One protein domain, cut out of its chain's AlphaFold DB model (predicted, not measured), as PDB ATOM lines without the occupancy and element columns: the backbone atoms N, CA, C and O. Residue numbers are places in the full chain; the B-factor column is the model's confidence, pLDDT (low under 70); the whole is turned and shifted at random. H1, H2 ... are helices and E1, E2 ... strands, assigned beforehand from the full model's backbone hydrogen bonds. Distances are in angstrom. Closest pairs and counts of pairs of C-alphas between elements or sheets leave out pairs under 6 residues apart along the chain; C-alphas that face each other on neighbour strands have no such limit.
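AT A GLANCE: This is residues 2 to 48 of the 108 residues of the protein "Lipoprotein signal peptidase" of Lysinibacillus sphaericus (strain C3-41) (UniProt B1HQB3). One long helix, H1, makes most of the length, and a small hairpin of two strands, E1 and E2, sits at its last end and turns off at a corner from it. The first part of the helix sticks out on its own, since residues 2 to 20, of which 3 to 20 belong to H1, stand free. The printed part has 47 residues with one named helix and then two named strands, in the order H1, E1, E2; the sheet has the order E1 - E2 and is antiparallel, and the class is mixed, helices and strands. It is only just extended, close to loose, with a radius of gyration of the C-alphas of 14.6 A, and it is elongated, spanning 43 by 22 by 18 A.

IN THESE COORDINATES: H1 holds residues 3 to 27, from C-alpha 3 at (-10.031, 0.402, 31.182) to C-alpha 27 at (2.204, -22.379, 57.240), 36.7 A. E1 holds residues 33 to 37, 11.8 A. E2 holds residues 41 to 44, 9.5 A, and ends with C-alpha 44 at (4.501, -28.349, 47.385).

HOW THE PARTS SIT: A tight link of 5 residues joins H1 to E1. E1 and E2 form a hairpin with a tight link of 3 residues, antiparallel at 160 degrees between their directions. The C-alphas of Ala 35 and Gly 42 face each other at 4.1 A. N 34 and O 43, at 2.9 A, and N 41 and O 37, at 2.8 A, are within hydrogen-bond range. H1 and E2 are apart. In H1, 19 of 21 O i to N i+4 pairs are within hydrogen-bond range.

THE WHOLE: The C-alphas farthest apart, those of Phe 2 and Pro 39, are 43.3 A apart. The printed part has no cut, and neither link is long. The mean pLDDT of the printed part is 88.1, and residues 2 to 6 are under 70.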
ATOM      1  N   PHE A   2     -13.796   0.093  28.854       42.97
ATOM      2  CA  PHE A   2     -13.830   0.108  30.324       42.97
ATOM      3  C   PHE A   2     -12.411  -0.217  30.880       42.97
ATOM      4  O   PHE A   2     -12.183  -1.300  31.407       42.97
ATOM      5  N   VAL A   3     -11.426   0.678  30.746       53.38
ATOM      6  CA  VAL A   3     -10.031   0.402  31.182       53.38
ATOM      7  C   VAL A   3      -9.945   0.135  32.700       53.38
ATOM      8  O   VAL A   3      -9.207  -0.733  33.152       53.38
ATOM      9  N   TYR A   4     -10.804   0.789  33.483       54.41
ATOM     10  CA  TYR A   4     -10.875   0.681  34.943       54.41
ATOM     11  C   TYR A   4     -11.356  -0.679  35.474       54.41
ATOM     12  O   TYR A   4     -10.933  -1.086  36.554       54.41
ATOM     13  N   LYS A   5     -12.174  -1.429  34.716       61.62
ATOM     14  CA  LYS A   5     -12.596  -2.787  35.116       61.62
ATOM     15  C   LYS A   5     -11.418  -3.770  35.118       61.62
ATOM     16  O   LYS A   5     -11.353  -4.649  35.973       61.62
ATOM     17  N   TYR A   6     -10.466  -3.588  34.202       68.62
ATOM     18  CA  TYR A   6      -9.288  -4.448  34.095       68.62
ATOM     19  C   TYR A   6      -8.264  -4.188  35.206       68.62
ATOM     20  O   TYR A   6      -7.607  -5.128  35.641       68.62
ATOM     21  N   TYR A   7      -8.171  -2.956  35.724       75.94
ATOM     22  CA  TYR A   7      -7.297  -2.657  36.864       75.94
ATOM     23  C   TYR A   7      -7.754  -3.347  38.151       75.94
ATOM     24  O   TYR A   7      -6.914  -3.874  38.874       75.94
ATOM     25  N   GLY A   8      -9.066  -3.408  38.412       83.94
ATOM     26  CA  GLY A   8      -9.604  -4.129  39.570       83.94
ATOM     27  C   GLY A   8      -9.285  -5.626  39.523       83.94
ATOM     28  O   GLY A   8      -8.800  -6.186  40.503       83.94
ATOM     29  N   LEU A   9      -9.472  -6.256  38.357       82.81
ATOM     30  CA  LEU A   9      -9.104  -7.658  38.146       82.81
ATOM     31  C   LEU A   9      -7.590  -7.881  38.285       82.81
ATOM     32  O   LEU A   9      -7.174  -8.823  38.953       82.81
ATOM     33  N   ALA A  10      -6.763  -7.012  37.698       79.38
ATOM     34  CA  ALA A  10      -5.310  -7.108  37.803       79.38
ATOM     35  C   ALA A  10      -4.831  -6.979  39.259       79.38
ATOM     36  O   ALA A  10      -4.020  -7.787  39.707       79.38
ATOM     37  N   ALA A  11      -5.369  -6.013  40.010       84.00
ATOM     38  CA  ALA A  11      -5.065  -5.837  41.426       84.00
ATOM     39  C   ALA A  11      -5.485  -7.064  42.245       84.00
ATOM     40  O   ALA A  11      -4.690  -7.570  43.031       84.00
ATOM     41  N   PHE A  12      -6.689  -7.594  42.010       89.19
ATOM     42  CA  PHE A  12      -7.162  -8.812  42.665       89.19
ATOM     43  C   PHE A  12      -6.242 -10.011  42.392       89.19
ATOM     44  O   PHE A  12      -5.846 -10.697  43.328       89.19
ATOM     45  N   VAL A  13      -5.841 -10.232  41.135       88.44
ATOM     46  CA  VAL A  13      -4.932 -11.328  40.759       88.44
ATOM     47  C   VAL A  13      -3.564 -11.178  41.431       88.44
ATOM     48  O   VAL A  13      -3.023 -12.162  41.928       88.44
ATOM     49  N   VAL A  14      -3.007  -9.963  41.482       86.31
ATOM     50  CA  VAL A  14      -1.724  -9.700  42.158       86.31
ATOM     51  C   VAL A  14      -1.835  -9.937  43.665       86.31
ATOM     52  O   VAL A  14      -0.974 -10.597  44.240       86.31
ATOM     53  N   LEU A  15      -2.899  -9.443  44.302       90.94
ATOM     54  CA  LEU A  15      -3.130  -9.647  45.732       90.94
ATOM     55  C   LEU A  15      -3.314 -11.130  46.064       90.94
ATOM     56  O   LEU A  15      -2.722 -11.613  47.022       90.94
ATOM     57  N   LEU A  16      -4.074 -11.865  45.250       94.00
ATOM     58  CA  LEU A  16      -4.291 -13.299  45.423       94.00
ATOM     59  C   LEU A  16      -2.989 -14.104  45.247       94.00
ATOM     60  O   LEU A  16      -2.714 -15.010  46.033       94.00
ATOM     61  N   ASP A  17      -2.161 -13.759  44.257       90.81
ATOM     62  CA  ASP A  17      -0.849 -14.384  44.018       90.81
ATOM     63  C   ASP A  17       0.112 -14.176  45.202       90.81
ATOM     64  O   ASP A  17       0.737 -15.126  45.671       90.81
ATOM     65  N   GLN A  18       0.197 -12.956  45.735       90.88
ATOM     66  CA  GLN A  18       1.061 -12.661  46.883       90.88
ATOM     67  C   GLN A  18       0.517 -13.258  48.183       90.88
ATOM     68  O   GLN A  18       1.279 -13.816  48.973       90.88
ATOM     69  N   TRP A  19      -0.800 -13.202  48.394       94.62
ATOM     70  CA  TRP A  19      -1.440 -13.773  49.575       94.62
ATOM     71  C   TRP A  19      -1.262 -15.292  49.639       94.62
ATOM     72  O   TRP A  19      -0.880 -15.819  50.682       94.62
ATOM     73  N   THR A  20      -1.449 -16.000  48.522       93.69
ATOM     74  CA  THR A  20      -1.234 -17.456  48.467       93.69
ATOM     75  C   THR A  20       0.223 -17.828  48.735       93.69
ATOM     76  O   THR A  20       0.474 -18.698  49.564       93.69
ATOM     77  N   LYS A  21       1.203 -17.132  48.141       91.44
ATOM     78  CA  LYS A  21       2.632 -17.333  48.459       91.44
ATOM     79  C   LYS A  21       2.935 -17.102  49.937       91.44
ATOM     80  O   LYS A  21       3.651 -17.896  50.543       91.44
ATOM     81  N   TRP A  22       2.380 -16.038  50.511       93.12
ATOM     82  CA  TRP A  22       2.541 -15.731  51.927       93.12
ATOM     83  C   TRP A  22       1.976 -16.847  52.815       93.12
ATOM     84  O   TRP A  22       2.652 -17.274  53.747       93.12
ATOM     85  N   LEU A  23       0.798 -17.393  52.486       94.56
ATOM     86  CA  LEU A  23       0.226 -18.537  53.202       94.56
ATOM     87  C   LEU A  23       1.148 -19.764  53.161       94.56
ATOM     88  O   LEU A  23       1.327 -20.400  54.198       94.56
ATOM     89  N   ILE A  24       1.766 -20.068  52.014       95.31
ATOM     90  CA  ILE A  24       2.724 -21.180  51.893       95.31
ATOM     91  C   ILE A  24       3.959 -20.939  52.764       95.31
ATOM     92  O   ILE A  24       4.371 -21.823  53.502       95.31
ATOM     93  N   VAL A  25       4.552 -19.741  52.716       93.31
ATOM     94  CA  VAL A  25       5.749 -19.414  53.515       93.31
ATOM     95  C   VAL A  25       5.470 -19.483  55.017       93.31
ATOM     96  O   VAL A  25       6.353 -19.861  55.781       93.31
ATOM     97  N   LYS A  26       4.261 -19.104  55.445       95.31
ATOM     98  CA  LYS A  26       3.917 -18.950  56.861       95.31
ATOM     99  C   LYS A  26       3.398 -20.236  57.510       95.31
ATOM    100  O   LYS A  26       3.473 -20.341  58.729       95.31
ATOM    101  N   ASN A  27       2.859 -21.170  56.724       95.94
ATOM    102  CA  ASN A  27       2.204 -22.379  57.240       95.94
ATOM    103  C   ASN A  27       2.840 -23.698  56.775       95.94
ATOM    104  O   ASN A  27       2.378 -24.737  57.226       95.94
ATOM    105  N   MET A  28       3.838 -23.676  55.884       96.56
ATOM    106  CA  MET A  28       4.506 -24.893  55.405       96.56
ATOM    107  C   MET A  28       6.020 -24.817  55.582       96.56
ATOM    108  O   MET A  28       6.640 -23.783  55.310       96.56
ATOM    109  N   GLU A  29       6.630 -25.941  55.945       95.81
ATOM    110  CA  GLU A  29       8.080 -26.101  55.913       95.81
ATOM    111  C   GLU A  29       8.596 -26.146  54.466       95.81
ATOM    112  O   GLU A  29       7.869 -26.422  53.504       95.81
ATOM    113  N   TYR A  30       9.873 -25.820  54.265       94.31
ATOM    114  CA  TYR A  30      10.472 -25.915  52.936       94.31
ATOM    115  C   TYR A  30      10.548 -27.380  52.487       94.31
ATOM    116  O   TYR A  30      11.095 -28.219  53.196       94.31
ATOM    117  N   GLY A  31      10.026 -27.678  51.296       94.69
ATOM    118  CA  GLY A  31       9.943 -29.038  50.759       94.69
ATOM    119  C   GLY A  31       8.721 -29.836  51.226       94.69
ATOM    120  O   GLY A  31       8.494 -30.928  50.711       94.69
ATOM    121  N   GLU A  32       7.903 -29.298  52.136       96.31
ATOM    122  CA  GLU A  32       6.675 -29.957  52.585       96.31
ATOM    123  C   GLU A  32       5.661 -30.093  51.438       96.31
ATOM    124  O   GLU A  32       5.456 -29.155  50.654       96.31
ATOM    125  N   ARG A  33       5.001 -31.258  51.357       95.19
ATOM    126  CA  ARG A  33       3.895 -31.525  50.430       95.19
ATOM    127  C   ARG A  33       2.610 -31.803  51.203       95.19
ATOM    128  O   ARG A  33       2.513 -32.819  51.881       95.19
ATOM    129  N   ILE A  34       1.594 -30.971  50.991       95.38
ATOM    130  CA  ILE A  34       0.231 -31.207  51.477       95.38
ATOM    131  C   ILE A  34      -0.595 -31.781  50.328       95.38
ATOM    132  O   ILE A  34      -0.767 -31.140  49.288       95.38
ATOM    133  N   ALA A  35      -1.095 -33.000  50.496       96.19
ATOM    134  CA  ALA A  35      -2.012 -33.612  49.547       96.19
ATOM    135  C   ALA A  35      -3.365 -32.890  49.536       96.19
ATOM    136  O   ALA A  35      -3.902 -32.544  50.585       96.19
ATOM    137  N   VAL A  36      -3.924 -32.684  48.344       95.56
ATOM    138  CA  VAL A  36      -5.271 -32.115  48.172       95.56
ATOM    139  C   VAL A  36      -6.191 -33.140  47.512       95.56
ATOM    140  O   VAL A  36      -7.306 -33.353  47.975       95.56
ATOM    141  N   VAL A  37      -5.713 -33.808  46.457       96.50
ATOM    142  CA  VAL A  37      -6.391 -34.940  45.811       96.50
ATOM    143  C   VAL A  37      -5.344 -36.007  45.522       96.50
ATOM    144  O   VAL A  37      -4.655 -35.942  44.505       96.50
ATOM    145  N   ASP A  38      -5.181 -36.974  46.417       90.75
ATOM    146  CA  ASP A  38      -4.166 -38.009  46.224       90.75
ATOM    147  C   ASP A  38      -4.546 -39.024  45.128       90.75
ATOM    148  O   ASP A  38      -5.721 -39.369  44.980       90.75
ATOM    149  N   PRO A  39      -3.563 -39.529  44.349       91.62
ATOM    150  CA  PRO A  39      -2.143 -39.132  44.337       91.62
ATOM    151  C   PRO A  39      -1.836 -37.926  43.421       91.62
ATOM    152  O   PRO A  39      -0.693 -37.477  43.341       91.62
ATOM    153  N   TRP A  40      -2.835 -37.411  42.703       95.69
ATOM    154  CA  TRP A  40      -2.667 -36.539  41.537       95.69
ATOM    155  C   TRP A  40      -2.252 -35.105  41.853       95.69
ATOM    156  O   TRP A  40      -1.496 -34.501  41.095       95.69
ATOM    157  N   PHE A  41      -2.757 -34.541  42.950       96.19
ATOM    158  CA  PHE A  41      -2.616 -33.124  43.244       96.19
ATOM    159  C   PHE A  41      -2.228 -32.885  44.699       96.19
ATOM    160  O   PHE A  41      -2.912 -33.294  45.639       96.19
ATOM    161  N   GLY A  42      -1.120 -32.171  44.869       95.19
ATOM    162  CA  GLY A  42      -0.646 -31.699  46.157       95.19
ATOM    163  C   GLY A  42       0.024 -30.343  46.009       95.19
ATOM    164  O   GLY A  42       0.555 -30.001  44.951       95.19
ATOM    165  N   ILE A  43      -0.012 -29.579  47.088       96.06
ATOM    166  CA  ILE A  43       0.669 -28.300  47.222       96.06
ATOM    167  C   ILE A  43       2.069 -28.593  47.750       96.06
ATOM    168  O   ILE A  43       2.209 -29.204  48.805       96.06
ATOM    169  N   LEU A  44       3.098 -28.174  47.013       94.69
ATOM    170  CA  LEU A  44       4.501 -28.349  47.385       94.69
ATOM    171  C   LEU A  44       5.132 -26.991  47.708       94.69
ATOM    172  O   LEU A  44       5.129 -26.082  46.874       94.69
ATOM    173  N   SER A  45       5.731 -26.871  48.890       95.00
ATOM    174  CA  SER A  45       6.505 -25.691  49.279       95.00
ATOM    175  C   SER A  45       7.873 -25.707  48.592       95.00
ATOM    176  O   SER A  45       8.860 -26.213  49.120       95.00
ATOM    177  N   HIS A  46       7.934 -25.152  47.383       91.38
ATOM    178  CA  HIS A  46       9.164 -25.029  46.600       91.38
ATOM    179  C   HIS A  46       9.636 -23.566  46.505       91.38
ATOM    180  O   HIS A  46       8.837 -22.625  46.558       91.38
ATOM    181  N   ARG A  47      10.950 -23.358  46.379       87.62
ATOM    182  CA  ARG A  47      11.599 -22.044  46.233       87.62
ATOM    183  C   ARG A  47      12.473 -22.112  44.987       87.62
ATOM    184  O   ARG A  47      13.523 -22.742  45.010       87.62
ATOM    185  N   ASN A  48      12.017 -21.500  43.899       86.69
ATOM    186  CA  ASN A  48      12.765 -21.499  42.650       86.69
ATOM    187  C   ASN A  48      13.802 -20.364  42.658       86.69
ATOM    188  O   ASN A  48      13.418 -19.200  42.741       86.69
TER     189      ASN A  48